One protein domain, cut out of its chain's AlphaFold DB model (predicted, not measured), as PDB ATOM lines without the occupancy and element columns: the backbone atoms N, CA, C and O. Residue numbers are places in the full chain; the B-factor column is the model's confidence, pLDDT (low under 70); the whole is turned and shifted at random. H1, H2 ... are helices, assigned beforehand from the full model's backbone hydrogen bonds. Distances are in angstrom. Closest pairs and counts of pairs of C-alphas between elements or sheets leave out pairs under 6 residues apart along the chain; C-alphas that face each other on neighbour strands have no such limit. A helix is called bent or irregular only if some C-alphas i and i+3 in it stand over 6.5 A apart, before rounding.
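AT A GLANCE: This is residues 28 to 226 of the 227 residues of an uncharacterized protein of Hymenobacter sp (UniProt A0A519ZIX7). One long helix, H8, runs through the middle of a pile of mostly crossed helices: H3, the bent H7 and the kinked, longest helix H10 pack round it, and H11 joins H3 to H10. Short H4 lies at one end of the long axis, H1 and H9 at the other, where residues 167 to 173 stick out. The printed part has 199 residues with eleven named helices, H1 to H11 in order, and no named strand; the class is all helix. It is compact, with a radius of gyration of the C-alphas of 17.1 A and spans of 49 by 41 by 33 A.

IN THESE COORDINATES: Find C-alpha 172 at (163.671, 227.697, 264.672); from there H10 runs 36.6 A to residue 198, irregular where C-alphas 189 and 192 are 7.5 A apart, with a kink of 43 degrees near residue 190. H8 holds residues 138 to 161, 34.6 A, H3 residues 53 to 72, 28.0 A, and H11 residues 209 to 224, 22.6 A, ending with C-alpha 224 at (143.693, 220.672, 250.163). H1, residues 28 to 41, begins at C-alpha 28, (143.975, 222.973, 263.230). Look for the short H2 at residues 45 to 50, H4 at 74 to 80, H5 at 91 to 97, H6 at 99 to 102 and H9 at 163 to 167. H7, residues 109 to 126, was assigned as one helix by its hydrogen bonds but is bent, C-alphas 116 and 119 being 6.6 A apart; its arms are H7a, 109 to 116, and H7b, 119 to 126.

HOW THE PARTS SIT: H10 touches H8 at a steep tilt of 43 degrees, opposite ways, closest at the C-alphas of Ala 146 and Ile 194, 6.0 A. With residues 186 to 198 alone it touches H11, Val 190 to Ala 220, 5.0 A between C-alphas. H3 is the hub, touching H4, H6, H7a, H8 and H11; its closest C-alphas to H8 are Leu 66 and Val 141, 6.3 A, at a shallow tilt of 19 degrees. H7b and H8 form a hairpin, and H5 touches H7b, C-alphas 92 and 126 being 5.9 A apart. H2 touches H11, with C-alphas 45 and 218 5.4 A apart; H1 touches H11 too, with C-alphas 35 and 224 6.1 A apart. H9 is close to H10 but not clearly touching, at 6.7 A between C-alphas 165 and 175. Every O i to N i+4 pair is within hydrogen-bond range in the helices and arms but H10, with 21 of 23, and H6, too short for such a pair.

THE WHOLE: The C-alphas of Asn 72 and Gln 169 are the two farthest apart, 52.4 A. The printed part has no cut, and the link from H7 to H8, 11 residues, is long. The mean pLDDT of the printed part is 89.4; it is under 70 at residues 42, 164 to 169 and 207.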
ATOM      1  N   ALA A  28     145.245 222.544 263.811       88.25
ATOM      2  CA  ALA A  28     143.975 222.973 263.230       88.25
ATOM      3  C   ALA A  28     144.115 224.334 262.532       88.25
ATOM      4  O   ALA A  28     143.617 224.503 261.415       88.25
ATOM      5  N   SER A  29     144.854 225.274 263.127       85.75
ATOM      6  CA  SER A  29     145.199 226.542 262.477       85.75
ATOM      7  C   SER A  29     146.042 226.340 261.218       85.75
ATOM      8  O   SER A  29     145.792 227.014 260.220       85.75
ATOM      9  N   LEU A  30     146.967 225.376 261.199       86.81
ATOM     10  CA  LEU A  30     147.757 225.081 259.997       86.81
ATOM     11  C   LEU A  30     146.896 224.518 258.852       86.81
ATOM     12  O   LEU A  30     146.976 225.005 257.722       86.81
ATOM     13  N   ARG A  31     145.985 223.577 259.145       89.69
ATOM     14  CA  ARG A  31     144.987 223.094 258.166       89.69
ATOM     15  C   ARG A  31     144.098 224.224 257.658       89.69
ATOM     16  O   ARG A  31     143.878 224.354 256.456       89.69
ATOM     17  N   LYS A  32     143.638 225.099 258.557       88.25
ATOM     18  CA  LYS A  32     142.876 226.296 258.182       88.25
ATOM     19  C   LYS A  32     143.689 227.221 257.271       88.25
ATOM     20  O   LYS A  32     143.129 227.744 256.312       88.25
ATOM     21  N   ALA A  33     144.984 227.408 257.530       86.19
ATOM     22  CA  ALA A  33     145.862 228.219 256.689       86.19
ATOM     23  C   ALA A  33     145.929 227.673 255.256       86.19
ATOM     24  O   ALA A  33     145.749 228.437 254.311       86.19
ATOM     25  N   LEU A  34     146.113 226.360 255.096       87.94
ATOM     26  CA  LEU A  34     146.107 225.685 253.794       87.94
ATOM     27  C   LEU A  34     144.761 225.837 253.077       87.94
ATOM     28  O   LEU A  34     144.707 226.234 251.911       87.94
ATOM     29  N   ARG A  35     143.668 225.599 253.803       89.56
ATOM     30  CA  ARG A  35     142.306 225.710 253.284       89.56
ATOM     31  C   ARG A  35     142.008 227.111 252.747       89.56
ATOM     32  O   ARG A  35     141.514 227.267 251.629       89.56
ATOM     33  N   GLU A  36     142.319 228.130 253.544       86.19
ATOM     34  CA  GLU A  36     142.151 229.537 253.177       86.19
ATOM     35  C   GLU A  36     143.096 229.935 252.045       86.19
ATOM     36  O   GLU A  36     142.678 230.614 251.109       86.19
ATOM     37  N   TYR A  37     144.340 229.456 252.066       86.31
ATOM     38  CA  TYR A  37     145.287 229.689 250.983       86.31
ATOM     39  C   TYR A  37     144.715 229.239 249.635       86.31
ATOM     40  O   TYR A  37     144.724 230.023 248.685       86.31
ATOM     41  N   VAL A  38     144.147 228.032 249.553       86.88
ATOM     42  CA  VAL A  38     143.548 227.549 248.303       86.88
ATOM     43  C   VAL A  38     142.283 228.330 247.937       86.88
ATOM     44  O   VAL A  38     142.140 228.771 246.793       86.88
ATOM     45  N   LYS A  39     141.360 228.516 248.890       84.06
ATOM     46  CA  LYS A  39     140.029 229.093 248.623       84.06
ATOM     47  C   LYS A  39     140.057 230.589 248.336       84.06
ATOM     48  O   LYS A  39     139.333 231.047 247.457       84.06
ATOM     49  N   THR A  40     140.856 231.350 249.078       76.19
ATOM     50  CA  THR A  40     140.809 232.816 249.062       76.19
ATOM     51  C   THR A  40     142.086 233.408 248.479       76.19
ATOM     52  O   THR A  40     142.035 234.115 247.470       76.19
ATOM     53  N   SER A  41     143.249 233.089 249.048       70.50
ATOM     54  CA  SER A  41     144.517 233.742 248.695       70.50
ATOM     55  C   SER A  41     145.029 233.386 247.302       70.50
ATOM     56  O   SER A  41     145.562 234.241 246.592       70.50
ATOM     57  N   GLY A  42     144.853 232.129 246.906       65.88
ATOM     58  CA  GLY A  42     145.274 231.584 245.624       65.88
ATOM     59  C   GLY A  42     144.326 231.889 244.466       65.88
ATOM     60  O   GLY A  42     144.691 231.667 243.314       65.88
ATOM     61  N   GLY A  43     143.134 232.427 244.752       74.31
ATOM     62  CA  GLY A  43     142.092 232.670 243.752       74.31
ATOM     63  C   GLY A  43     141.300 231.419 243.354       74.31
ATOM     64  O   GLY A  43     140.669 231.421 242.299       74.31
ATOM     65  N   GLY A  44     141.335 230.363 244.176       84.88
ATOM     66  CA  GLY A  44     140.695 229.075 243.907       84.88
ATOM     67  C   GLY A  44     141.607 228.074 243.190       84.88
ATOM     68  O   GLY A  44     142.656 228.427 242.643       84.88
ATOM     69  N   LYS A  45     141.183 226.803 243.168       85.81
ATOM     70  CA  LYS A  45     141.966 225.680 242.623       85.81
ATOM     71  C   LYS A  45     142.378 225.869 241.163       85.81
ATOM     72  O   LYS A  45     143.521 225.594 240.822       85.81
ATOM     73  N   GLN A  46     141.499 226.405 240.311       86.31
ATOM     74  CA  GLN A  46     141.810 226.608 238.892       86.31
ATOM     75  C   GLN A  46     142.888 227.679 238.686       86.31
ATOM     76  O   GLN A  46     143.767 227.524 237.843       86.31
ATOM     77  N   VAL A  47     142.849 228.773 239.456       86.88
ATOM     78  CA  VAL A  47     143.851 229.845 239.351       86.88
ATOM     79  C   VAL A  47     145.197 229.372 239.894       86.88
ATOM     80  O   VAL A  47     146.230 229.641 239.280       86.88
ATOM     81  N   LEU A  48     145.193 228.633 241.006       87.06
ATOM     82  CA  LEU A  48     146.408 228.039 241.554       87.06
ATOM     83  C   LEU A  48     147.020 226.988 240.626       87.06
ATOM     84  O   LEU A  48     148.225 227.033 240.415       87.06
ATOM     85  N   ALA A  49     146.229 226.111 240.010       89.69
ATOM     86  CA  ALA A  49     146.750 225.128 239.060       89.69
ATOM     87  C   ALA A  49     147.396 225.790 237.833       89.69
ATOM     88  O   ALA A  49     148.488 225.402 237.430       89.69
ATOM     89  N   ARG A  50     146.811 226.873 237.302       88.12
ATOM     90  CA  ARG A  50     147.447 227.671 236.232       88.12
ATOM     91  C   ARG A  50     148.772 228.287 236.668       88.12
ATOM     92  O   ARG A  50     149.716 228.367 235.890       88.12
ATOM     93  N   ARG A  51     148.854 228.702 237.932       87.81
ATOM     94  CA  ARG A  51     150.086 229.163 238.583       87.81
ATOM     95  C   ARG A  51     151.108 228.037 238.799       87.81
ATOM     96  O   ARG A  51     152.230 228.350 239.170       87.81
ATOM     97  N   MET A  52     150.757 226.772 238.575       92.31
ATOM     98  CA  MET A  52     151.678 225.631 238.591       92.31
ATOM     99  C   MET A  52     152.139 225.233 237.183       92.31
ATOM    100  O   MET A  52     152.706 224.160 237.022       92.31
ATOM    101  N   TYR A  53     151.924 226.060 236.151       92.06
ATOM    102  CA  TYR A  53     152.259 225.701 234.766       92.06
ATOM    103  C   TYR A  53     153.718 225.241 234.586       92.06
ATOM    104  O   TYR A  53     153.953 224.213 233.960       92.06
ATOM    105  N   ALA A  54     154.690 225.938 235.186       93.62
ATOM    106  CA  ALA A  54     156.097 225.523 235.162       93.62
ATOM    107  C   ALA A  54     156.302 224.121 235.768       93.62
ATOM    108  O   ALA A  54     156.951 223.264 235.170       93.62
ATOM    109  N   SER A  55     155.678 223.855 236.919       95.75
ATOM    110  CA  SER A  55     155.692 222.544 237.576       95.75
ATOM    111  C   SER A  55     155.011 221.469 236.727       95.75
ATOM    112  O   SER A  55     155.531 220.365 236.620       95.75
ATOM    113  N   VAL A  56     153.898 221.787 236.059       94.06
ATOM    114  CA  VAL A  56     153.222 220.894 235.103       94.06
ATOM    115  C   VAL A  56     154.160 220.511 233.957       94.06
ATOM    116  O   VAL A  56     154.287 219.331 233.643       94.06
ATOM    117  N   GLN A  57     154.858 221.484 233.364       93.94
ATOM    118  CA  GLN A  57     155.826 221.225 232.296       93.94
ATOM    119  C   GLN A  57     157.010 220.386 232.789       93.94
ATOM    120  O   GLN A  57     157.466 219.490 232.081       93.94
ATOM    121  N   ALA A  58     157.502 220.640 234.004       96.25
ATOM    122  CA  ALA A  58     158.586 219.856 234.585       96.25
ATOM    123  C   ALA A  58     158.159 218.405 234.869       96.25
ATOM    124  O   ALA A  58     158.903 217.476 234.563       96.25
ATOM    125  N   VAL A  59     156.949 218.192 235.391       95.81
ATOM    126  CA  VAL A  59     156.379 216.851 235.600       95.81
ATOM    127  C   VAL A  59     156.223 216.109 234.272       95.81
ATOM    128  O   VAL A  59     156.587 214.939 234.195       95.81
ATOM    129  N   ASP A  60     155.757 216.774 233.211       93.44
ATOM    130  CA  ASP A  60     155.646 216.157 231.883       93.44
ATOM    131  C   ASP A  60     157.018 215.738 231.323       93.44
ATOM    132  O   ASP A  60     157.196 214.612 230.857       93.44
ATOM    133  N   ARG A  61     158.039 216.595 231.452       95.69
ATOM    134  CA  ARG A  61     159.419 216.249 231.067       95.69
ATOM    135  C   ARG A  61     159.965 215.077 231.874       95.69
ATOM    136  O   ARG A  61     160.574 214.185 231.287       95.69
ATOM    137  N   LEU A  62     159.730 215.053 233.186       96.94
ATOM    138  CA  LEU A  62     160.134 213.933 234.036       96.94
ATOM    139  C   LEU A  62     159.434 212.639 233.608       96.94
ATOM    140  O   LEU A  62     160.103 211.625 233.437       96.94
ATOM    141  N   ASN A  63     158.126 212.686 233.350       94.69
ATOM    142  CA  ASN A  63     157.356 211.548 232.849       94.69
ATOM    143  C   ASN A  63     157.938 211.015 231.531       94.69
ATOM    144  O   ASN A  63     158.123 209.810 231.378       94.69
ATOM    145  N   ASN A  64     158.308 211.905 230.608       94.19
ATOM    146  CA  ASN A  64     158.944 211.522 229.350       94.19
ATOM    147  C   ASN A  64     160.319 210.866 229.566       94.19
ATOM    148  O   ASN A  64     160.628 209.863 228.925       94.19
ATOM    149  N   VAL A  65     161.153 211.387 230.472       96.50
ATOM    150  CA  VAL A  65     162.462 210.781 230.783       96.50
ATOM    151  C   VAL A  65     162.299 209.404 231.430       96.50
ATOM    152  O   VAL A  65     162.916 208.442 230.977       96.50
ATOM    153  N   LEU A  66     161.435 209.280 232.441       95.75
ATOM    154  CA  LEU A  66     161.189 208.013 233.138       95.75
ATOM    155  C   LEU A  66     160.521 206.974 232.228       95.75
ATOM    156  O   LEU A  66     160.877 205.797 232.260       95.75
ATOM    157  N   GLY A  67     159.608 207.404 231.354       93.38
ATOM    158  CA  GLY A  67     159.028 206.555 230.317       93.38
ATOM    159  C   GLY A  67     160.088 206.024 229.349       93.38
ATOM    160  O   GLY A  67     160.074 204.842 229.012       93.38
ATOM    161  N   ASN A  68     161.060 206.856 228.963       94.31
ATOM    162  CA  ASN A  68     162.203 206.415 228.162       94.31
ATOM    163  C   ASN A  68     163.125 205.456 228.928       94.31
ATOM    164  O   ASN A  68     163.595 204.489 228.332       94.31
ATOM    165  N   PHE A  69     163.339 205.648 230.235       94.62
ATOM    166  CA  PHE A  69     164.051 204.664 231.060       94.62
ATOM    167  C   PHE A  69     163.345 203.305 231.047       94.62
ATOM    168  O   PHE A  69     164.001 202.290 230.823       94.62
ATOM    169  N   ALA A  70     162.021 203.285 231.213       91.56
ATOM    170  CA  ALA A  70     161.236 202.052 231.220       91.56
ATOM    171  C   ALA A  70     161.184 201.355 229.845       91.56
ATOM    172  O   ALA A  70     161.198 200.129 229.776       91.56
ATOM    173  N   GLN A  71     161.123 202.117 228.746       91.75
ATOM    174  CA  GLN A  71     160.962 201.570 227.390       91.75
ATOM    175  C   GLN A  71     162.291 201.254 226.692       91.75
ATOM    176  O   GLN A  71     162.422 200.217 226.049       91.75
ATOM    177  N   ASN A  72     163.267 202.157 226.805       92.50
ATOM    178  CA  ASN A  72     164.524 202.127 226.051       92.50
ATOM    179  C   ASN A  72     165.748 201.860 226.942       92.50
ATOM    180  O   ASN A  72     166.849 201.659 226.430       92.50
ATOM    181  N   GLY A  73     165.576 201.858 228.267       93.56
ATOM    182  CA  GLY A  73     166.652 201.715 229.243       93.56
ATOM    183  C   GLY A  73     167.310 203.043 229.634       93.56
ATOM    184  O   GLY A  73     167.227 204.064 228.941       93.56
ATOM    185  N   VAL A  74     168.010 203.022 230.772       94.81
ATOM    186  CA  VAL A  74     168.673 204.201 231.356       94.81
ATOM    187  C   VAL A  74     169.825 204.697 230.473       94.81
ATOM    188  O   VAL A  74     169.890 205.879 230.144       94.81
ATOM    189  N   GLN A  75     170.711 203.799 230.026       95.75
ATOM    190  CA  GLN A  75     171.915 204.159 229.261       95.75
ATOM    191  C   GLN A  75     171.612 204.912 227.947       95.75
ATOM    192  O   GLN A  75     172.230 205.963 227.722       95.75
ATOM    193  N   PRO A  76     170.699 204.449 227.064       96.12
ATOM    194  CA  PRO A  76     170.416 205.166 225.819       96.12
ATOM    195  C   PRO A  76     169.765 206.525 226.074       96.12
ATOM    196  O   PRO A  76     170.112 207.506 225.420       96.12
ATOM    197  N   THR A  77     168.889 206.604 227.077       96.25
ATOM    198  CA  THR A  77     168.219 207.848 227.465       96.25
ATOM    199  C   THR A  77     169.215 208.882 227.992       96.25
ATOM    200  O   THR A  77     169.216 210.020 227.530       96.25
ATOM    201  N   LEU A  78     170.127 208.491 228.892       97.06
ATOM    202  CA  LEU A  78     171.193 209.379 229.370       97.06
ATOM    203  C   LEU A  78     172.109 209.826 228.229       97.06
ATOM    204  O   LEU A  78     172.519 210.981 228.188       97.06
ATOM    205  N   THR A  79     172.388 208.950 227.264       97.12
ATOM    206  CA  THR A  79     173.196 209.310 226.089       97.12
ATOM    207  C   THR A  79     172.509 210.369 225.229       97.12
ATOM    208  O   THR A  79     173.153 211.342 224.843       97.12
ATOM    209  N   ALA A  80     171.200 210.247 224.992       96.62
ATOM    210  CA  ALA A  80     170.425 211.254 224.264       96.62
ATOM    211  C   ALA A  80     170.401 212.626 224.970       96.62
ATOM    212  O   ALA A  80     170.279 213.658 224.312       96.62
ATOM    213  N   LEU A  81     170.552 212.639 226.297       96.75
ATOM    214  CA  LEU A  81     170.624 213.849 227.120       96.75
ATOM    215  C   LEU A  81     172.058 214.372 227.324       96.75
ATOM    216  O   LEU A  81     172.240 215.361 228.027       96.75
ATOM    217  N   ASN A  82     173.073 213.750 226.709       97.38
ATOM    218  CA  ASN A  82     174.499 214.036 226.934       97.38
ATOM    219  C   ASN A  82     174.960 213.823 228.394       97.38
ATOM    220  O   ASN A  82     175.849 214.513 228.885       97.38
ATOM    221  N   LEU A  83     174.375 212.841 229.080       97.50
ATOM    222  CA  LEU A  83     174.632 212.484 230.482       97.50
ATOM    223  C   LEU A  83     175.260 211.088 230.632       97.50
ATOM    224  O   LEU A  83     175.131 210.445 231.672       97.50
ATOM    225  N   THR A  84     175.949 210.589 229.602       96.25
ATOM    226  CA  THR A  84     176.507 209.224 229.572       96.25
ATOM    227  C   THR A  84     177.452 208.925 230.744       96.25
ATOM    228  O   THR A  84     177.551 207.771 231.150       96.25
ATOM    229  N   SER A  85     178.112 209.936 231.324       96.62
ATOM    230  CA  SER A  85     179.003 209.768 232.483       96.62
ATOM    231  C   SER A  85     178.296 209.298 233.758       96.62
ATOM    232  O   SER A  85     178.961 208.772 234.642       96.62
ATOM    233  N   TYR A  86     176.977 209.477 233.860       95.94
ATOM    234  CA  TYR A  86     176.170 209.042 235.007       95.94
ATOM    235  C   TYR A  86     175.621 207.621 234.851       95.94
ATOM    236  O   TYR A  86     175.013 207.076 235.769       95.94
ATOM    237  N   ALA A  87     175.796 207.004 233.685       92.62
ATOM    238  CA  ALA A  87     175.190 205.716 233.418       92.62
ATOM    239  C   ALA A  87     175.855 204.590 234.229       92.62
ATOM    240  O   ALA A  87     177.076 204.527 234.349       92.62
ATOM    241  N   GLY A  88     175.031 203.718 234.819       88.62
ATOM    242  CA  GLY A  88     175.482 202.716 235.793       88.62
ATOM    243  C   GLY A  88     175.798 203.277 237.189       88.62
ATOM    244  O   GLY A  88     176.202 202.506 238.056       88.62
ATOM    245  N   GLY A  89     175.620 204.586 237.410       90.44
ATOM    246  CA  GLY A  89     175.741 205.225 238.720       90.44
ATOM    247  C   GLY A  89     174.570 204.919 239.661       90.44
ATOM    248  O   GLY A  89     173.607 204.240 239.290       90.44
ATOM    249  N   ALA A  90     174.654 205.436 240.888       90.50
ATOM    250  CA  ALA A  90     173.574 205.328 241.863       90.50
ATOM    251  C   ALA A  90     172.336 206.122 241.413       90.50
ATOM    252  O   ALA A  90     172.446 207.093 240.660       90.50
ATOM    253  N   ALA A  91     171.153 205.728 241.894       89.31
ATOM    254  CA  ALA A  91     169.901 206.395 241.539       89.31
ATOM    255  C   ALA A  91     169.929 207.894 241.878       89.31
ATOM    256  O   ALA A  91     169.529 208.707 241.045       89.31
ATOM    257  N   LEU A  92     170.487 208.245 243.043       92.50
ATOM    258  CA  LEU A  92     170.720 209.623 243.469       92.50
ATOM    259  C   LEU A  92     171.497 210.438 242.427       92.50
ATOM    260  O   LEU A  92     171.053 211.519 242.037       92.50
ATOM    261  N   ASP A  93     172.629 209.915 241.947       94.69
ATOM    262  CA  ASP A  93     173.497 210.605 240.986       94.69
ATOM    263  C   ASP A  93     172.808 210.756 239.626       94.69
ATOM    264  O   ASP A  93     172.820 211.832 239.023       94.69
ATOM    265  N   VAL A  94     172.174 209.678 239.156       95.31
ATOM    266  CA  VAL A  94     171.461 209.648 237.873       95.31
ATOM    267  C   VAL A  94     170.301 210.638 237.873       95.31
ATOM    268  O   VAL A  94     170.182 211.420 236.933       95.31
ATOM    269  N   LEU A  95     169.455 210.631 238.908       95.75
ATOM    270  CA  LEU A  95     168.327 211.556 239.003       95.75
ATOM    271  C   LEU A  95     168.810 212.998 239.173       95.75
ATOM    272  O   LEU A  95     168.337 213.881 238.466       95.75
ATOM    273  N   SER A  96     169.802 213.248 240.030       96.69
ATOM    274  CA  SER A  96     170.347 214.599 240.232       96.69
ATOM    275  C   SER A  96     170.865 215.222 238.932       96.69
ATOM    276  O   SER A  96     170.659 216.413 238.692       96.69
ATOM    277  N   ALA A  97     171.469 214.420 238.050       97.12
ATOM    278  CA  ALA A  97     171.956 214.873 236.749       97.12
ATOM    279  C   ALA A  97     170.840 215.329 235.784       97.12
ATOM    280  O   ALA A  97     171.105 216.080 234.845       97.12
ATOM    281  N   LEU A  98     169.592 214.904 235.998       97.62
ATOM    282  CA  LEU A  98     168.457 215.219 235.123       97.62
ATOM    283  C   LEU A  98     167.809 216.580 235.415       97.62
ATOM    284  O   LEU A  98     166.949 217.006 234.638       97.62
ATOM    285  N   ILE A  99     168.198 217.280 236.488       97.62
ATOM    286  CA  ILE A  99     167.530 218.516 236.927       97.62
ATOM    287  C   ILE A  99     167.434 219.576 235.822       97.62
ATOM    288  O   ILE A  99     166.404 220.231 235.691       97.62
ATOM    289  N   ASP A 100     168.462 219.726 234.983       96.25
ATOM    290  CA  ASP A 100     168.460 220.709 233.891       96.25
ATOM    291  C   ASP A 100     167.547 220.311 232.729       96.25
ATOM    292  O   ASP A 100     166.931 221.175 232.101       96.25
ATOM    293  N   ALA A 101     167.414 219.009 232.467       96.56
ATOM    294  CA  ALA A 101     166.490 218.497 231.461       96.56
ATOM    295  C   ALA A 101     165.031 218.635 231.926       96.56
ATOM    296  O   ALA A 101     164.149 218.982 231.133       96.56
ATOM    297  N   VAL A 102     164.781 218.395 233.216       97.06
ATOM    298  CA  VAL A 102     163.441 218.371 233.813       97.06
ATOM    299  C   VAL A 102     162.947 219.768 234.192       97.06
ATOM    300  O   VAL A 102     161.835 220.143 233.832       97.06
ATOM    301  N   ALA A 103     163.757 220.550 234.901       96.38
ATOM    302  CA  ALA A 103     163.394 221.846 235.468       96.38
ATOM    303  C   ALA A 103     164.480 222.898 235.157       96.38
ATOM    304  O   ALA A 103     165.266 223.273 236.037       96.38
ATOM    305  N   PRO A 104     164.570 223.366 233.899       94.38
ATOM    306  CA  PRO A 104     165.606 224.307 233.483       94.38
ATOM    307  C   PRO A 104     165.502 225.638 234.236       94.38
ATOM    308  O   PRO A 104     164.413 226.140 234.511       94.38
ATOM    309  N   ALA A 105     166.647 226.254 234.526       89.12
ATOM    310  CA  ALA A 105     166.691 227.576 235.138       89.12
ATOM    311  C   ALA A 105     166.458 228.671 234.079       89.12
ATOM    312  O   ALA A 105     167.354 229.010 233.310       89.12
ATOM    313  N   THR A 106     165.252 229.239 234.040       87.25
ATOM    314  CA  THR A 106     164.848 230.273 233.060       87.25
ATOM    315  C   THR A 106     164.869 231.701 233.624       87.25
ATOM    316  O   THR A 106     164.631 232.665 232.898       87.25
ATOM    317  N   GLY A 107     165.108 231.853 234.933       83.25
ATOM    318  CA  GLY A 107     165.026 233.129 235.650       83.25
ATOM    319  C   GLY A 107     163.614 233.531 236.098       83.25
ATOM    320  O   GLY A 107     163.464 234.575 236.731       83.25
ATOM    321  N   GLN A 108     162.582 232.727 235.818       89.25
ATOM    322  CA  GLN A 108     161.227 232.963 236.329       89.25
ATOM    323  C   GLN A 108     161.022 232.325 237.711       89.25
ATOM    324  O   GLN A 108     161.538 231.245 237.989       89.25
ATOM    325  N   LEU A 109     160.232 232.975 238.577       87.88
ATOM    326  CA  LEU A 109     159.944 232.472 239.929       87.88
ATOM    327  C   LEU A 109     159.265 231.096 239.906       87.88
ATOM    328  O   LEU A 109     159.607 230.230 240.705       87.88
ATOM    329  N   ASP A 110     158.310 230.895 238.999       90.50
ATOM    330  CA  ASP A 110     157.573 229.632 238.906       90.50
ATOM    331  C   ASP A 110     158.498 228.477 238.481       90.50
ATOM    332  O   ASP A 110     158.423 227.391 239.056       90.50
ATOM    333  N   ASP A 111     159.438 228.733 237.565       92.75
ATOM    334  CA  ASP A 111     160.470 227.765 237.175       92.75
ATOM    335  C   ASP A 111     161.467 227.502 238.313       92.75
ATOM    336  O   ASP A 111     161.860 226.358 238.543       92.75
ATOM    337  N   ALA A 112     161.841 228.532 239.080       93.94
ATOM    338  CA  ALA A 112     162.706 228.375 240.248       93.94
ATOM    339  C   ALA A 112     162.066 227.481 241.323       93.94
ATOM    340  O   ALA A 112     162.759 226.666 241.925       93.94
ATOM    341  N   LEU A 113     160.749 227.586 241.530       93.75
ATOM    342  CA  LEU A 113     160.017 226.734 242.469       93.75
ATOM    343  C   LEU A 113     159.910 225.288 241.978       93.75
ATOM    344  O   LEU A 113     160.127 224.370 242.765       93.75
ATOM    345  N   ALA A 114     159.625 225.075 240.688       96.25
ATOM    346  CA  ALA A 114     159.647 223.736 240.102       96.25
ATOM    347  C   ALA A 114     161.038 223.096 240.250       96.25
ATOM    348  O   ALA A 114     161.163 221.964 240.709       96.25
ATOM    349  N   ARG A 115     162.096 223.860 239.960       97.62
ATOM    350  CA  ARG A 115     163.481 223.412 240.115       97.62
ATOM    351  C   ARG A 115     163.868 223.146 241.570       97.62
ATOM    352  O   ARG A 115     164.586 222.186 241.821       97.62
ATOM    353  N   GLN A 116     163.398 223.956 242.520       96.69
ATOM    354  CA  GLN A 116     163.646 223.760 243.953       96.69
ATOM    355  C   GLN A 116     163.027 222.455 244.475       96.69
ATOM    356  O   GLN A 116     163.635 221.787 245.305       96.69
ATOM    357  N   ALA A 117     161.848 222.081 243.977       97.81
ATOM    358  CA  ALA A 117     161.168 220.845 244.359       97.81
ATOM    359  C   ALA A 117     161.890 219.575 243.870       97.81
ATOM    360  O   ALA A 117     161.730 218.506 244.454       97.81
ATOM    361  N   TYR A 118     162.689 219.674 242.805       98.38
ATOM    362  CA  TYR A 118     163.342 218.522 242.184       98.38
ATOM    363  C   TYR A 118     164.311 217.769 243.119       98.38
ATOM    364  O   TYR A 118     164.117 216.570 243.301       98.38
ATOM    365  N   PRO A 119     165.316 218.408 243.755       97.94
ATOM    366  CA  PRO A 119     166.214 217.708 244.676       97.94
ATOM    367  C   PRO A 119     165.495 217.121 245.899       97.94
ATOM    368  O   PRO A 119     165.899 216.065 246.373       97.94
ATOM    369  N   LEU A 120     164.413 217.751 246.372       96.88
ATOM    370  CA  LEU A 120     163.598 217.231 247.480       96.88
ATOM    371  C   LEU A 120     162.881 215.933 247.084       96.88
ATOM    372  O   LEU A 120     162.819 214.981 247.858       96.88
ATOM    373  N   MET A 121     162.395 215.861 245.840       97.25
ATOM    374  CA  MET A 121     161.865 214.615 245.290       97.25
ATOM    375  C   MET A 121     162.962 213.557 245.202       97.25
ATOM    376  O   MET A 121     162.744 212.430 245.634       97.25
ATOM    377  N   VAL A 122     164.141 213.918 244.691       97.12
ATOM    378  CA  VAL A 122     165.267 212.984 244.566       97.12
ATOM    379  C   VAL A 122     165.653 212.390 245.925       97.12
ATOM    380  O   VAL A 122     165.825 211.179 246.011       97.12
ATOM    381  N   GLU A 123     165.700 213.198 246.987       95.06
ATOM    382  CA  GLU A 123     165.948 212.732 248.359       95.06
ATOM    383  C   GLU A 123     164.881 211.735 248.838       95.06
ATOM    384  O   GLU A 123     165.208 210.663 249.350       95.06
ATOM    385  N   ARG A 124     163.594 212.037 248.619       93.25
ATOM    386  CA  ARG A 124     162.491 211.131 248.987       93.25
ATOM    387  C   ARG A 124     162.519 209.816 248.214       93.25
ATOM    388  O   ARG A 124     162.150 208.780 248.764       93.25
ATOM    389  N   ILE A 125     162.935 209.852 246.951       93.38
ATOM    390  CA  ILE A 125     163.060 208.658 246.115       93.38
ATOM    391  C   ILE A 125     164.282 207.826 246.504       93.38
ATOM    392  O   ILE A 125     164.163 206.606 246.583       93.38
ATOM    393  N   ASP A 126     165.421 208.450 246.807       91.31
ATOM    394  CA  ASP A 126     166.624 207.748 247.277       91.31
ATOM    395  C   ASP A 126     166.391 207.042 248.623       91.31
ATOM    396  O   ASP A 126     166.862 205.928 248.850       91.31
ATOM    397  N   ALA A 127     165.558 207.632 249.485       90.31
ATOM    398  CA  ALA A 127     165.120 207.008 250.730       90.31
ATOM    399  C   ALA A 127     164.191 205.788 250.534       90.31
ATOM    400  O   ALA A 127     163.921 205.074 251.505       90.31
ATOM    401  N   ASN A 128     163.691 205.523 249.317       86.94
ATOM    402  CA  ASN A 128     162.850 204.366 249.011       86.94
ATOM    403  C   ASN A 128     163.690 203.200 248.444       86.94
ATOM    404  O   ASN A 128     163.979 203.170 247.246       86.94
ATOM    405  N   PRO A 129     164.010 202.168 249.249       81.06
ATOM    406  CA  PRO A 129     164.894 201.079 248.827       81.06
ATOM    407  C   PRO A 129     164.288 200.166 247.751       81.06
ATOM    408  O   PRO A 129     164.993 199.331 247.188       81.06
ATOM    409  N   ASN A 130     162.984 200.280 247.480       83.12
ATOM    410  CA  ASN A 130     162.299 199.437 246.505       83.12
ATOM    411  C   ASN A 130     162.404 199.976 245.075       83.12
ATOM    412  O   ASN A 130     162.054 199.264 244.135       83.12
ATOM    413  N   LEU A 131     162.867 201.217 244.895       83.50
ATOM    414  CA  LEU A 131     162.883 201.858 243.591       83.50
ATOM    415  C   LEU A 131     164.207 201.606 242.862       83.50
ATOM    416  O   LEU A 131     165.276 202.013 243.308       83.50
ATOM    417  N   ASN A 132     164.132 200.960 241.697       88.25
ATOM    418  CA  ASN A 132     165.291 200.682 240.851       88.25
ATOM    419  C   ASN A 132     165.105 201.286 239.455       88.25
ATOM    420  O   ASN A 132     164.296 200.807 238.662       88.25
ATOM    421  N   LEU A 133     165.918 202.293 239.122       87.88
ATOM    422  CA  LEU A 133     165.852 203.000 237.836       87.88
ATOM    423  C   LEU A 133     166.068 202.094 236.614       87.88
ATOM    424  O   LEU A 133     165.572 202.400 235.533       87.88
ATOM    425  N   ASN A 134     166.792 200.980 236.765       87.81
ATOM    426  CA  ASN A 134     167.042 200.042 235.665       87.81
ATOM    427  C   ASN A 134     165.861 199.098 235.396       87.81
ATOM    428  O   ASN A 134     165.888 198.342 234.426       87.81
ATOM    429  N   SER A 135     164.846 199.112 236.258       89.81
ATOM    430  CA  SER A 135     163.681 198.239 236.168       89.81
ATOM    431  C   SER A 135     162.424 198.956 236.660       89.81
ATOM    432  O   SER A 135     161.709 198.429 237.509       89.81
ATOM    433  N   LEU A 136     162.171 200.166 236.149       91.50
ATOM    434  CA  LEU A 136     160.983 200.938 236.507       91.50
ATOM    435  C   LEU A 136     159.722 200.290 235.934       91.50
ATOM    436  O   LEU A 136     159.556 200.178 234.717       91.50
ATOM    437  N   SER A 137     158.807 199.910 236.818       91.81
ATOM    438  CA  SER A 137     157.425 199.627 236.453       91.81
ATOM    439  C   SER A 137     156.649 200.927 236.227       91.81
ATOM    440  O   SER A 137     157.065 202.012 236.632       91.81
ATOM    441  N   GLN A 138     155.469 200.832 235.610       90.62
ATOM    442  CA  GLN A 138     154.581 201.989 235.478       90.62
ATOM    443  C   GLN A 138     154.166 202.554 236.848       90.62
ATOM    444  O   GLN A 138     154.058 203.768 237.002       90.62
ATOM    445  N   THR A 139     153.979 201.686 237.845       91.56
ATOM    446  CA  THR A 139     153.690 202.099 239.221       91.56
ATOM    447  C   THR A 139     154.839 202.920 239.803       91.56
ATOM    448  O   THR A 139     154.579 203.965 240.386       91.56
ATOM    449  N   ASP A 140     156.092 202.516 239.571       93.50
ATOM    450  CA  ASP A 140     157.264 203.269 240.045       93.50
ATOM    451  C   ASP A 140     157.348 204.650 239.385       93.50
ATOM    452  O   ASP A 140     157.639 205.644 240.046       93.50
ATOM    453  N   VAL A 141     157.043 204.739 238.085       93.75
ATOM    454  CA  VAL A 141     156.982 206.029 237.381       93.75
ATOM    455  C   VAL A 141     155.909 206.929 237.992       93.75
ATOM    456  O   VAL A 141     156.185 208.093 238.274       93.75
ATOM    457  N   HIS A 142     154.698 206.414 238.223       94.25
ATOM    458  CA  HIS A 142     153.624 207.203 238.831       94.25
ATOM    459  C   HIS A 142     153.967 207.649 240.253       94.25
ATOM    460  O   HIS A 142     153.661 208.784 240.604       94.25
ATOM    461  N   GLU A 143     154.643 206.809 241.034       94.56
ATOM    462  CA  GLU A 143     155.101 207.157 242.379       94.56
ATOM    463  C   GLU A 143     156.099 208.322 242.352       94.56
ATOM    464  O   GLU A 143     155.898 209.323 243.037       94.56
ATOM    465  N   ILE A 144     157.123 208.264 241.489       95.81
ATOM    466  CA  ILE A 144     158.097 209.361 241.344       95.81
ATOM    467  C   ILE A 144     157.401 210.666 240.939       95.81
ATOM    468  O   ILE A 144     157.701 211.736 241.476       95.81
ATOM    469  N   LEU A 145     156.458 210.594 239.995       95.94
ATOM    470  CA  LEU A 145     155.703 211.767 239.556       95.94
ATOM    471  C   LEU A 145     154.805 212.317 240.666       95.94
ATOM    472  O   LEU A 145     154.722 213.535 240.812       95.94
ATOM    473  N   ALA A 146     154.163 211.451 241.454       95.94
ATOM    474  CA  ALA A 146     153.328 211.865 242.575       95.94
ATOM    475  C   ALA A 146     154.147 212.602 243.638       95.94
ATOM    476  O   ALA A 146     153.787 213.718 244.016       95.94
ATOM    477  N   VAL A 147     155.299 212.041 244.017       96.38
ATOM    478  CA  VAL A 147     156.252 212.687 244.928       96.38
ATOM    479  C   VAL A 147     156.691 214.044 244.376       96.38
ATOM    480  O   VAL A 147     156.687 215.031 245.107       96.38
ATOM    481  N   TYR A 148     157.011 214.152 243.082       97.69
ATOM    482  CA  TYR A 148     157.417 215.439 242.514       97.69
ATOM    483  C   TYR A 148     156.287 216.481 242.529       97.69
ATOM    484  O   TYR A 148     156.515 217.643 242.869       97.69
ATOM    485  N   ILE A 149     155.056 216.078 242.197       96.88
ATOM    486  CA  ILE A 149     153.879 216.957 242.260       96.88
ATOM    487  C   ILE A 149     153.679 217.467 243.694       96.88
ATOM    488  O   ILE A 149     153.500 218.670 243.887       96.88
ATOM    489  N   GLU A 150     153.769 216.596 244.697       96.94
ATOM    490  CA  GLU A 150     153.689 216.979 246.111       96.94
ATOM    491  C   GLU A 150     154.744 218.015 246.495       96.94
ATOM    492  O   GLU A 150     154.394 219.068 247.034       96.94
ATOM    493  N   GLU A 151     156.013 217.772 246.153       97.31
ATOM    494  CA  GLU A 151     157.103 218.703 246.461       97.31
ATOM    495  C   GLU A 151     156.868 220.082 245.844       97.31
ATOM    496  O   GLU A 151     157.080 221.112 246.492       97.31
ATOM    497  N   THR A 152     156.367 220.136 244.608       96.88
ATOM    498  CA  THR A 152     156.064 221.423 243.969       96.88
ATOM    499  C   THR A 152     154.911 222.152 244.663       96.88
ATOM    500  O   THR A 152     154.970 223.376 244.815       96.88
ATOM    501  N   ILE A 153     153.885 221.433 245.137       94.88
ATOM    502  CA  ILE A 153     152.774 222.013 245.902       94.88
ATOM    503  C   ILE A 153     153.285 222.567 247.234       94.88
ATOM    504  O   ILE A 153     152.981 223.717 247.565       94.88
ATOM    505  N   VAL A 154     154.085 221.798 247.976       94.19
ATOM    506  CA  VAL A 154     154.645 222.230 249.265       94.19
ATOM    507  C   VAL A 154     155.557 223.443 249.080       94.19
ATOM    508  O   VAL A 154     155.360 224.458 249.755       94.19
ATOM    509  N   CYS A 155     156.470 223.415 248.103       93.94
ATOM    510  CA  CYS A 155     157.324 224.561 247.770       93.94
ATOM    511  C   CYS A 155     156.495 225.813 247.447       93.94
ATOM    512  O   CYS A 155     156.811 226.910 247.916       93.94
ATOM    513  N   ARG A 156     155.399 225.666 246.688       91.88
ATOM    514  CA  ARG A 156     154.498 226.778 246.355       91.88
ATOM    515  C   ARG A 156     153.803 227.346 247.588       91.88
ATOM    516  O   ARG A 156     153.746 228.565 247.739       91.88
ATOM    517  N   VAL A 157     153.285 226.485 248.464       89.75
ATOM    518  CA  VAL A 157     152.649 226.892 249.725       89.75
ATOM    519  C   VAL A 157     153.650 227.653 250.596       89.75
ATOM    520  O   VAL A 157     153.367 228.776 251.014       89.75
ATOM    521  N   ILE A 158     154.840 227.092 250.825       88.44
ATOM    522  CA  ILE A 158     155.886 227.732 251.632       88.44
ATOM    523  C   ILE A 158     156.284 229.084 251.026       88.44
ATOM    524  O   ILE A 158     156.422 230.063 251.756       88.44
ATOM    525  N   ASN A 159     156.406 229.191 249.702       87.62
ATOM    526  CA  ASN A 159     156.722 230.461 249.050       87.62
ATOM    527  C   ASN A 159     155.636 231.530 249.273       87.62
ATOM    528  O   ASN A 159     155.938 232.659 249.663       87.62
ATOM    529  N   ASP A 160     154.366 231.174 249.068       85.50
ATOM    530  CA  ASP A 160     153.252 232.125 249.117       85.50
ATOM    531  C   ASP A 160     152.907 232.557 250.565       85.50
ATOM    532  O   ASP A 160     152.628 233.742 250.824       85.50
ATOM    533  N   ILE A 161     152.924 231.617 251.524       81.12
ATOM    534  CA  ILE A 161     152.463 231.847 252.909       81.12
ATOM    535  C   ILE A 161     153.530 231.643 253.994       81.12
ATOM    536  O   ILE A 161     153.315 232.083 255.120       81.12
ATOM    537  N   GLY A 162     154.690 231.066 253.677       76.50
ATOM    538  CA  GLY A 162     155.779 230.820 254.631       76.50
ATOM    539  C   GLY A 162     156.635 232.048 254.953       76.50
ATOM    540  O   GLY A 162     157.329 232.049 255.963       76.50
ATOM    541  N   ALA A 163     156.537 233.137 254.181       72.94
ATOM    542  CA  ALA A 163     157.279 234.377 254.447       72.94
ATOM    543  C   ALA A 163     157.041 234.951 255.859       72.94
ATOM    544  O   ALA A 163     157.900 235.635 256.400       72.94
ATOM    545  N   THR A 164     155.901 234.663 256.496       69.44
ATOM    546  CA  THR A 164     155.675 235.082 257.889       69.44
ATOM    547  C   THR A 164     156.618 234.440 258.889       69.44
ATOM    548  O   THR A 164     156.879 235.055 259.916       69.44
ATOM    549  N   LEU A 165     157.142 233.252 258.583       65.62
ATOM    550  CA  LEU A 165     158.082 232.546 259.449       65.62
ATOM    551  C   LEU A 165     159.434 233.252 259.536       65.62
ATOM    552  O   LEU A 165     160.117 233.135 260.543       65.62
ATOM    553  N   THR A 166     159.828 233.972 258.484       63.62
ATOM    554  CA  THR A 166     161.151 234.602 258.388       63.62
ATOM    555  C   THR A 166     161.146 236.066 258.823       63.62
ATOM    556  O   THR A 166     162.202 236.637 259.081       63.62
ATOM    557  N   THR A 167     159.968 236.694 258.909       64.06
ATOM    558  CA  THR A 167     159.818 238.121 259.253       64.06
ATOM    559  C   THR A 167     159.594 238.401 260.741       64.06
ATOM    560  O   THR A 167     159.610 239.561 261.145       64.06
ATOM    561  N   GLU A 168     159.358 237.374 261.558       68.19
ATOM    562  CA  GLU A 168     159.154 237.484 263.007       68.19
ATOM    563  C   GLU A 168     160.175 236.609 263.752       68.19
ATOM    564  O   GLU A 168     160.696 235.643 263.202       68.19
ATOM    565  N   GLN A 169     160.476 236.943 265.013       68.94
ATOM    566  CA  GLN A 169     161.285 236.071 265.868       68.94
ATOM    567  C   GLN A 169     160.437 234.876 266.310       68.94
ATOM    568  O   GLN A 169     159.662 234.966 267.265       68.94
ATOM    569  N   HIS A 170     160.571 233.768 265.592       75.19
ATOM    570  CA  HIS A 170     160.036 232.468 265.975       75.19
ATOM    571  C   HIS A 170     161.171 231.532 266.390       75.19
ATOM    572  O   HIS A 170     162.314 231.701 265.966       75.19
ATOM    573  N   ASP A 171     160.846 230.552 267.227       82.56
ATOM    574  CA  ASP A 171     161.765 229.465 267.549       82.56
ATOM    575  C   ASP A 171     162.048 228.645 266.272       82.56
ATOM    576  O   ASP A 171     161.092 228.146 265.662       82.56
ATOM    577  N   PRO A 172     163.319 228.495 265.844       82.12
ATOM    578  CA  PRO A 172     163.671 227.697 264.672       82.12
ATOM    579  C   PRO A 172     163.137 226.261 264.716       82.12
ATOM    580  O   PRO A 172     162.770 225.735 263.666       82.12
ATOM    581  N   ALA A 173     163.051 225.646 265.902       86.56
ATOM    582  CA  ALA A 173     162.500 224.300 266.054       86.56
ATOM    583  C   ALA A 173     161.011 224.267 265.677       86.56
ATOM    584  O   ALA A 173     160.596 223.452 264.864       86.56
ATOM    585  N   VAL A 174     160.229 225.243 266.149       84.38
ATOM    586  CA  VAL A 174     158.800 225.361 265.814       84.38
ATOM    587  C   VAL A 174     158.590 225.634 264.320       84.38
ATOM    588  O   VAL A 174     157.611 225.174 263.732       84.38
ATOM    589  N   CYS A 175     159.492 226.379 263.675       82.12
ATOM    590  CA  CYS A 175     159.443 226.570 262.225       82.12
ATOM    591  C   CYS A 175     159.709 225.268 261.456       82.12
ATOM    592  O   CYS A 175     159.036 225.026 260.455       82.12
ATOM    593  N   ALA A 176     160.659 224.448 261.916       85.50
ATOM    594  CA  ALA A 176     160.933 223.138 261.333       85.50
ATOM    595  C   ALA A 176     159.741 222.184 261.514       85.50
ATOM    596  O   ALA A 176     159.268 221.630 260.522       85.50
ATOM    597  N   ASP A 177     159.182 222.104 262.727       88.88
ATOM    598  CA  ASP A 177     157.987 221.304 263.031       88.88
ATOM    599  C   ASP A 177     156.803 221.698 262.138       88.88
ATOM    600  O   ASP A 177     156.064 220.849 261.644       88.88
ATOM    601  N   MET A 178     156.639 222.998 261.861       86.38
ATOM    602  CA  MET A 178     155.583 223.459 260.964       86.38
ATOM    603  C   MET A 178     155.788 222.988 259.521       86.38
ATOM    604  O   MET A 178     154.813 222.660 258.846       86.38
ATOM    605  N   ILE A 179     157.028 223.007 259.020       87.81
ATOM    606  CA  ILE A 179     157.340 222.515 257.671       87.81
ATOM    607  C   ILE A 179     157.050 221.014 257.601       87.81
ATOM    608  O   ILE A 179     156.404 220.571 256.653       87.81
ATOM    609  N   GLU A 180     157.436 220.250 258.621       90.75
ATOM    610  CA  GLU A 180     157.125 218.823 258.705       90.75
ATOM    611  C   GLU A 180     155.609 218.569 258.748       90.75
ATOM    612  O   GLU A 180     155.089 217.761 257.979       90.75
ATOM    613  N   ASP A 181     154.865 219.317 259.564       91.00
ATOM    614  CA  ASP A 181     153.405 219.219 259.626       91.00
ATOM    615  C   ASP A 181     152.737 219.607 258.295       91.00
ATOM    616  O   ASP A 181     151.733 219.001 257.907       91.00
ATOM    617  N   LEU A 182     153.280 220.593 257.568       90.06
ATOM    618  CA  LEU A 182     152.822 220.935 256.218       90.06
ATOM    619  C   LEU A 182     153.007 219.753 255.264       90.06
ATOM    620  O   LEU A 182     152.061 219.417 254.550       90.06
ATOM    621  N   TYR A 183     154.174 219.106 255.279       92.31
ATOM    622  CA  TYR A 183     154.428 217.899 254.492       92.31
ATOM    623  C   TYR A 183     153.456 216.772 254.846       92.31
ATOM    624  O   TYR A 183     152.839 216.193 253.954       92.31
ATOM    625  N   GLN A 184     153.254 216.501 256.139       92.31
ATOM    626  CA  GLN A 184     152.326 215.465 256.599       92.31
ATOM    627  C   GLN A 184     150.891 215.727 256.122       92.31
ATOM    628  O   GLN A 184     150.218 214.806 255.656       92.31
ATOM    629  N   ILE A 185     150.412 216.974 256.222       91.62
ATOM    630  CA  ILE A 185     149.059 217.336 255.781       91.62
ATOM    631  C   ILE A 185     148.946 217.259 254.260       91.62
ATOM    632  O   ILE A 185     147.970 216.697 253.768       91.62
ATOM    633  N   VAL A 186     149.900 217.830 253.517       92.38
ATOM    634  CA  VAL A 186     149.824 217.876 252.054       92.38
ATOM    635  C   VAL A 186     149.911 216.471 251.482       92.38
ATOM    636  O   VAL A 186     148.949 216.031 250.857       92.38
ATOM    637  N   ASN A 187     150.991 215.741 251.762       93.31
ATOM    638  CA  ASN A 187     151.222 214.411 251.200       93.31
ATOM    639  C   ASN A 187     150.098 213.451 251.608       93.31
ATOM    640  O   ASN A 187     149.504 212.787 250.762       93.31
ATOM    641  N   GLY A 188     149.719 213.445 252.893       92.06
ATOM    642  CA  GLY A 188     148.644 212.588 253.396       92.06
ATOM    643  C   GLY A 188     147.269 212.882 252.788       92.06
ATOM    644  O   GLY A 188     146.423 211.991 252.746       92.06
ATOM    645  N   ALA A 189     147.037 214.107 252.312       91.56
ATOM    646  CA  ALA A 189     145.785 214.488 251.677       91.56
ATOM    647  C   ALA A 189     145.771 214.187 250.172       91.56
ATOM    648  O   ALA A 189     144.779 213.668 249.678       91.56
ATOM    649  N   VAL A 190     146.839 214.516 249.436       94.75
ATOM    650  CA  VAL A 190     146.782 214.556 247.960       94.75
ATOM    651  C   VAL A 190     147.306 213.304 247.261       94.75
ATOM    652  O   VAL A 190     146.946 213.072 246.108       94.75
ATOM    653  N   HIS A 191     148.136 212.496 247.929       95.50
ATOM    654  CA  HIS A 191     148.901 211.422 247.289       95.50
ATOM    655  C   HIS A 191     148.022 210.420 246.524       95.50
ATOM    656  O   HIS A 191     148.246 210.138 245.346       95.50
ATOM    657  N   HIS A 192     146.960 209.928 247.173       93.25
ATOM    658  CA  HIS A 192     146.040 208.954 246.580       93.25
ATOM    659  C   HIS A 192     145.368 209.480 245.301       93.25
ATOM    660  O   HIS A 192     145.322 208.789 244.280       93.25
ATOM    661  N   ASP A 193     144.863 210.710 245.350       92.31
ATOM    662  CA  ASP A 193     144.163 211.340 244.236       92.31
ATOM    663  C   ASP A 193     145.103 211.636 243.060       92.31
ATOM    664  O   ASP A 193     144.727 211.444 241.898       92.31
ATOM    665  N   ILE A 194     146.349 212.029 243.350       94.62
ATOM    666  CA  ILE A 194     147.392 212.195 242.334       94.62
ATOM    667  C   ILE A 194     147.678 210.861 241.636       94.62
ATOM    668  O   ILE A 194     147.618 210.799 240.406       94.62
ATOM    669  N   LEU A 195     147.922 209.784 242.392       94.06
ATOM    670  CA  LEU A 195     148.182 208.455 241.826       94.06
ATOM    671  C   LEU A 195     147.013 207.936 240.979       94.06
ATOM    672  O   LEU A 195     147.230 207.373 239.902       94.06
ATOM    673  N   SER A 196     145.774 208.153 241.426       91.31
ATOM    674  CA  SER A 196     144.570 207.807 240.660       91.31
ATOM    675  C   SER A 196     144.477 208.598 239.348       91.31
ATOM    676  O   SER A 196     144.106 208.062 238.297       91.31
ATOM    677  N   GLY A 197     144.862 209.877 239.376       90.12
ATOM    678  CA  GLY A 197     144.916 210.711 238.183       90.12
ATOM    679  C   GLY A 197     145.989 210.269 237.181       90.12
ATOM    680  O   GLY A 197     145.711 210.175 235.983       90.12
ATOM    681  N   LEU A 198     147.189 209.942 237.667       90.69
ATOM    682  CA  LEU A 198     148.312 209.464 236.852       90.69
ATOM    683  C   LEU A 198     148.016 208.104 236.212       90.69
ATOM    684  O   LEU A 198     148.218 207.922 235.013       90.69
ATOM    685  N   SER A 199     147.432 207.188 236.986       87.31
ATOM    686  CA  SER A 199     147.075 205.838 236.533       87.31
ATOM    687  C   SER A 199     145.947 205.817 235.498       87.31
ATOM    688  O   SER A 199     145.642 204.768 234.936       87.31
ATOM    689  N   GLY A 200     145.305 206.962 235.238       79.19
ATOM    690  CA  GLY A 200     144.166 207.054 234.328       79.19
ATOM    691  C   GLY A 200     142.924 206.319 234.840       79.19
ATOM    692  O   GLY A 200     141.972 206.136 234.085       79.19
ATOM    693  N   THR A 201     142.912 205.913 236.113       70.31
ATOM    694  CA  THR A 201     141.746 205.308 236.768       70.31
ATOM    695  C   THR A 201     140.648 206.338 237.011       70.31
ATOM    696  O   THR A 201     139.478 205.979 237.131       70.31
ATOM    697  N   ASN A 202     140.998 207.627 237.019       72.38
ATOM    698  CA  ASN A 202     140.033 208.714 237.006       72.38
ATOM    699  C   ASN A 202     139.570 209.036 235.571       72.38
ATOM    700  O   ASN A 202     140.197 209.815 234.848       72.38
ATOM    701  N   SER A 203     138.432 208.461 235.179       70.69
ATOM    702  CA  SER A 203     137.832 208.606 233.844       70.69
ATOM    703  C   SER A 203     137.367 210.026 233.491       70.69
ATOM    704  O   SER A 203     137.005 210.276 232.342       70.69
ATOM    705  N   GLN A 204     137.379 210.961 234.447       74.75
ATOM    706  CA  GLN A 204     137.024 212.366 234.221       74.75
ATOM    707  C   GLN A 204     138.200 213.204 233.691       74.75
ATOM    708  O   GLN A 204     137.991 214.337 233.256       74.75
ATOM    709  N   LEU A 205     139.432 212.681 233.729       74.94
ATOM    710  CA  LEU A 205     140.618 213.395 233.260       74.94
ATOM    711  C   LEU A 205     140.829 213.232 231.744       74.94
ATOM    712  O   LEU A 205     140.599 212.154 231.195       74.94
ATOM    713  N   PRO A 206     141.312 214.278 231.049       74.62
ATOM    714  CA  PRO A 206     141.536 214.231 229.612       74.62
ATOM    715  C   PRO A 206     142.674 213.264 229.235       74.62
ATOM    716  O   PRO A 206     143.501 212.903 230.079       74.62
ATOM    717  N   PRO A 207     142.730 212.843 227.959       65.06
ATOM    718  CA  PRO A 207     143.799 211.987 227.448       65.06
ATOM    719  C   PRO A 207     145.099 212.750 227.143       65.06
ATOM    720  O   PRO A 207     146.153 212.128 227.102       65.06
ATOM    721  N   ASP A 208     145.039 214.071 226.934       77.25
ATOM    722  CA  ASP A 208     146.217 214.919 226.716       77.25
ATOM    723  C   ASP A 208     147.053 215.037 227.996       77.25
ATOM    724  O   ASP A 208     146.525 215.436 229.036       77.25
ATOM    725  N   THR A 209     148.344 214.703 227.929       74.31
ATOM    726  CA  THR A 209     149.218 214.620 229.108       74.31
ATOM    727  C   THR A 209     149.360 215.966 229.814       74.31
ATOM    728  O   THR A 209     149.220 216.023 231.032       74.31
ATOM    729  N   GLY A 210     149.545 217.070 229.080       73.19
ATOM    730  CA  GLY A 210     149.715 218.399 229.676       73.19
ATOM    731  C   GLY A 210     148.459 218.872 230.408       73.19
ATOM    732  O   GLY A 210     148.518 219.263 231.577       73.19
ATOM    733  N   GLN A 211     147.299 218.769 229.755       80.75
ATOM    734  CA  GLN A 211     146.018 219.119 230.369       80.75
ATOM    735  C   GLN A 211     145.648 218.163 231.510       80.75
ATOM    736  O   GLN A 211     145.048 218.584 232.502       80.75
ATOM    737  N   ARG A 212     146.008 216.877 231.394       84.19
ATOM    738  CA  ARG A 212     145.832 215.884 232.459       84.19
ATOM    739  C   ARG A 212     146.641 216.271 233.690       84.19
ATOM    740  O   ARG A 212     146.068 216.295 234.775       84.19
ATOM    741  N   MET A 213     147.915 216.624 233.528       88.81
ATOM    742  CA  MET A 213     148.767 217.059 234.636       88.81
ATOM    743  C   MET A 213     148.203 218.314 235.311       88.81
ATOM    744  O   MET A 213     148.061 218.322 236.530       88.81
ATOM    745  N   GLU A 214     147.781 219.338 234.558       89.31
ATOM    746  CA  GLU A 214     147.122 220.518 235.150       89.31
ATOM    747  C   GLU A 214     145.882 220.129 235.976       89.31
ATOM    748  O   GLU A 214     145.680 220.633 237.082       89.31
ATOM    749  N   ASN A 215     145.065 219.201 235.477       90.06
ATOM    750  CA  ASN A 215     143.878 218.739 236.194       90.06
ATOM    751  C   ASN A 215     144.215 217.908 237.441       90.06
ATOM    752  O   ASN A 215     143.473 217.976 238.419       90.06
ATOM    753  N   ILE A 216     145.342 217.189 237.458       92.81
ATOM    754  CA  ILE A 216     145.856 216.524 238.664       92.81
ATOM    755  C   ILE A 216     146.212 217.563 239.736       92.81
ATOM    756  O   ILE A 216     145.815 217.405 240.889       92.81
ATOM    757  N   TYR A 217     146.855 218.678 239.367       93.56
ATOM    758  CA  TYR A 217     147.065 219.784 240.310       93.56
ATOM    759  C   TYR A 217     145.741 220.378 240.799       93.56
ATOM    760  O   TYR A 217     145.606 220.662 241.988       93.56
ATOM    761  N   GLN A 218     144.746 220.559 239.921       92.50
ATOM    762  CA  GLN A 218     143.425 221.042 240.343       92.50
ATOM    763  C   GLN A 218     142.761 220.095 241.346       92.50
ATOM    764  O   GLN A 218     142.166 220.580 242.306       92.50
ATOM    765  N   LEU A 219     142.872 218.779 241.138       91.75
ATOM    766  CA  LEU A 219     142.359 217.752 242.041       91.75
ATOM    767  C   LEU A 219     143.062 217.821 243.402       91.75
ATOM    768  O   LEU A 219     142.396 217.991 244.419       91.75
ATOM    769  N   ALA A 220     144.397 217.801 243.418       92.06
ATOM    770  CA  ALA A 220     145.190 217.910 244.641       92.06
ATOM    771  C   ALA A 220     144.855 219.189 245.432       92.06
ATOM    772  O   ALA A 220     144.615 219.155 246.638       92.06
ATOM    773  N   LEU A 221     144.758 220.332 244.746       91.75
ATOM    774  CA  LEU A 221     144.381 221.603 245.365       91.75
ATOM    775  C   LEU A 221     142.939 221.585 245.890       91.75
ATOM    776  O   LEU A 221     142.668 222.158 246.943       91.75
ATOM    777  N   ASP A 222     142.008 220.929 245.195       92.31
ATOM    778  CA  ASP A 222     140.636 220.771 245.680       92.31
ATOM    779  C   ASP A 222     140.592 219.997 246.994       92.31
ATOM    780  O   ASP A 222     139.924 220.427 247.935       92.31
ATOM    781  N   VAL A 223     141.355 218.908 247.089       90.94
ATOM    782  CA  VAL A 223     141.475 218.110 248.312       90.94
ATOM    783  C   VAL A 223     142.055 218.956 249.448       90.94
ATOM    784  O   VAL A 223     141.459 219.027 250.522       90.94
ATOM    785  N   LEU A 224     143.125 219.720 249.193       89.38
ATOM    786  CA  LEU A 224     143.693 220.672 250.163       89.38
ATOM    787  C   LEU A 224     142.715 221.771 250.593       89.38
ATOM    788  O   LEU A 224     142.816 222.311 251.691       89.38
ATOM    789  N   SER A 225     141.732 222.106 249.764       88.25
ATOM    790  CA  SER A 225     140.677 223.049 250.139       88.25
ATOM    791  C   SER A 225     139.646 222.450 251.113       88.25
ATOM    792  O   SER A 225     138.763 223.168 251.598       88.25
ATOM    793  N   ASN A 226     139.751 221.156 251.420       88.06
ATOM    794  CA  ASN A 226     138.811 220.406 252.249       88.06
ATOM    795  C   ASN A 226     139.466 219.647 253.422       88.06
ATOM    796  O   ASN A 226     138.729 219.037 254.199       88.06
TER     797      ASN A 226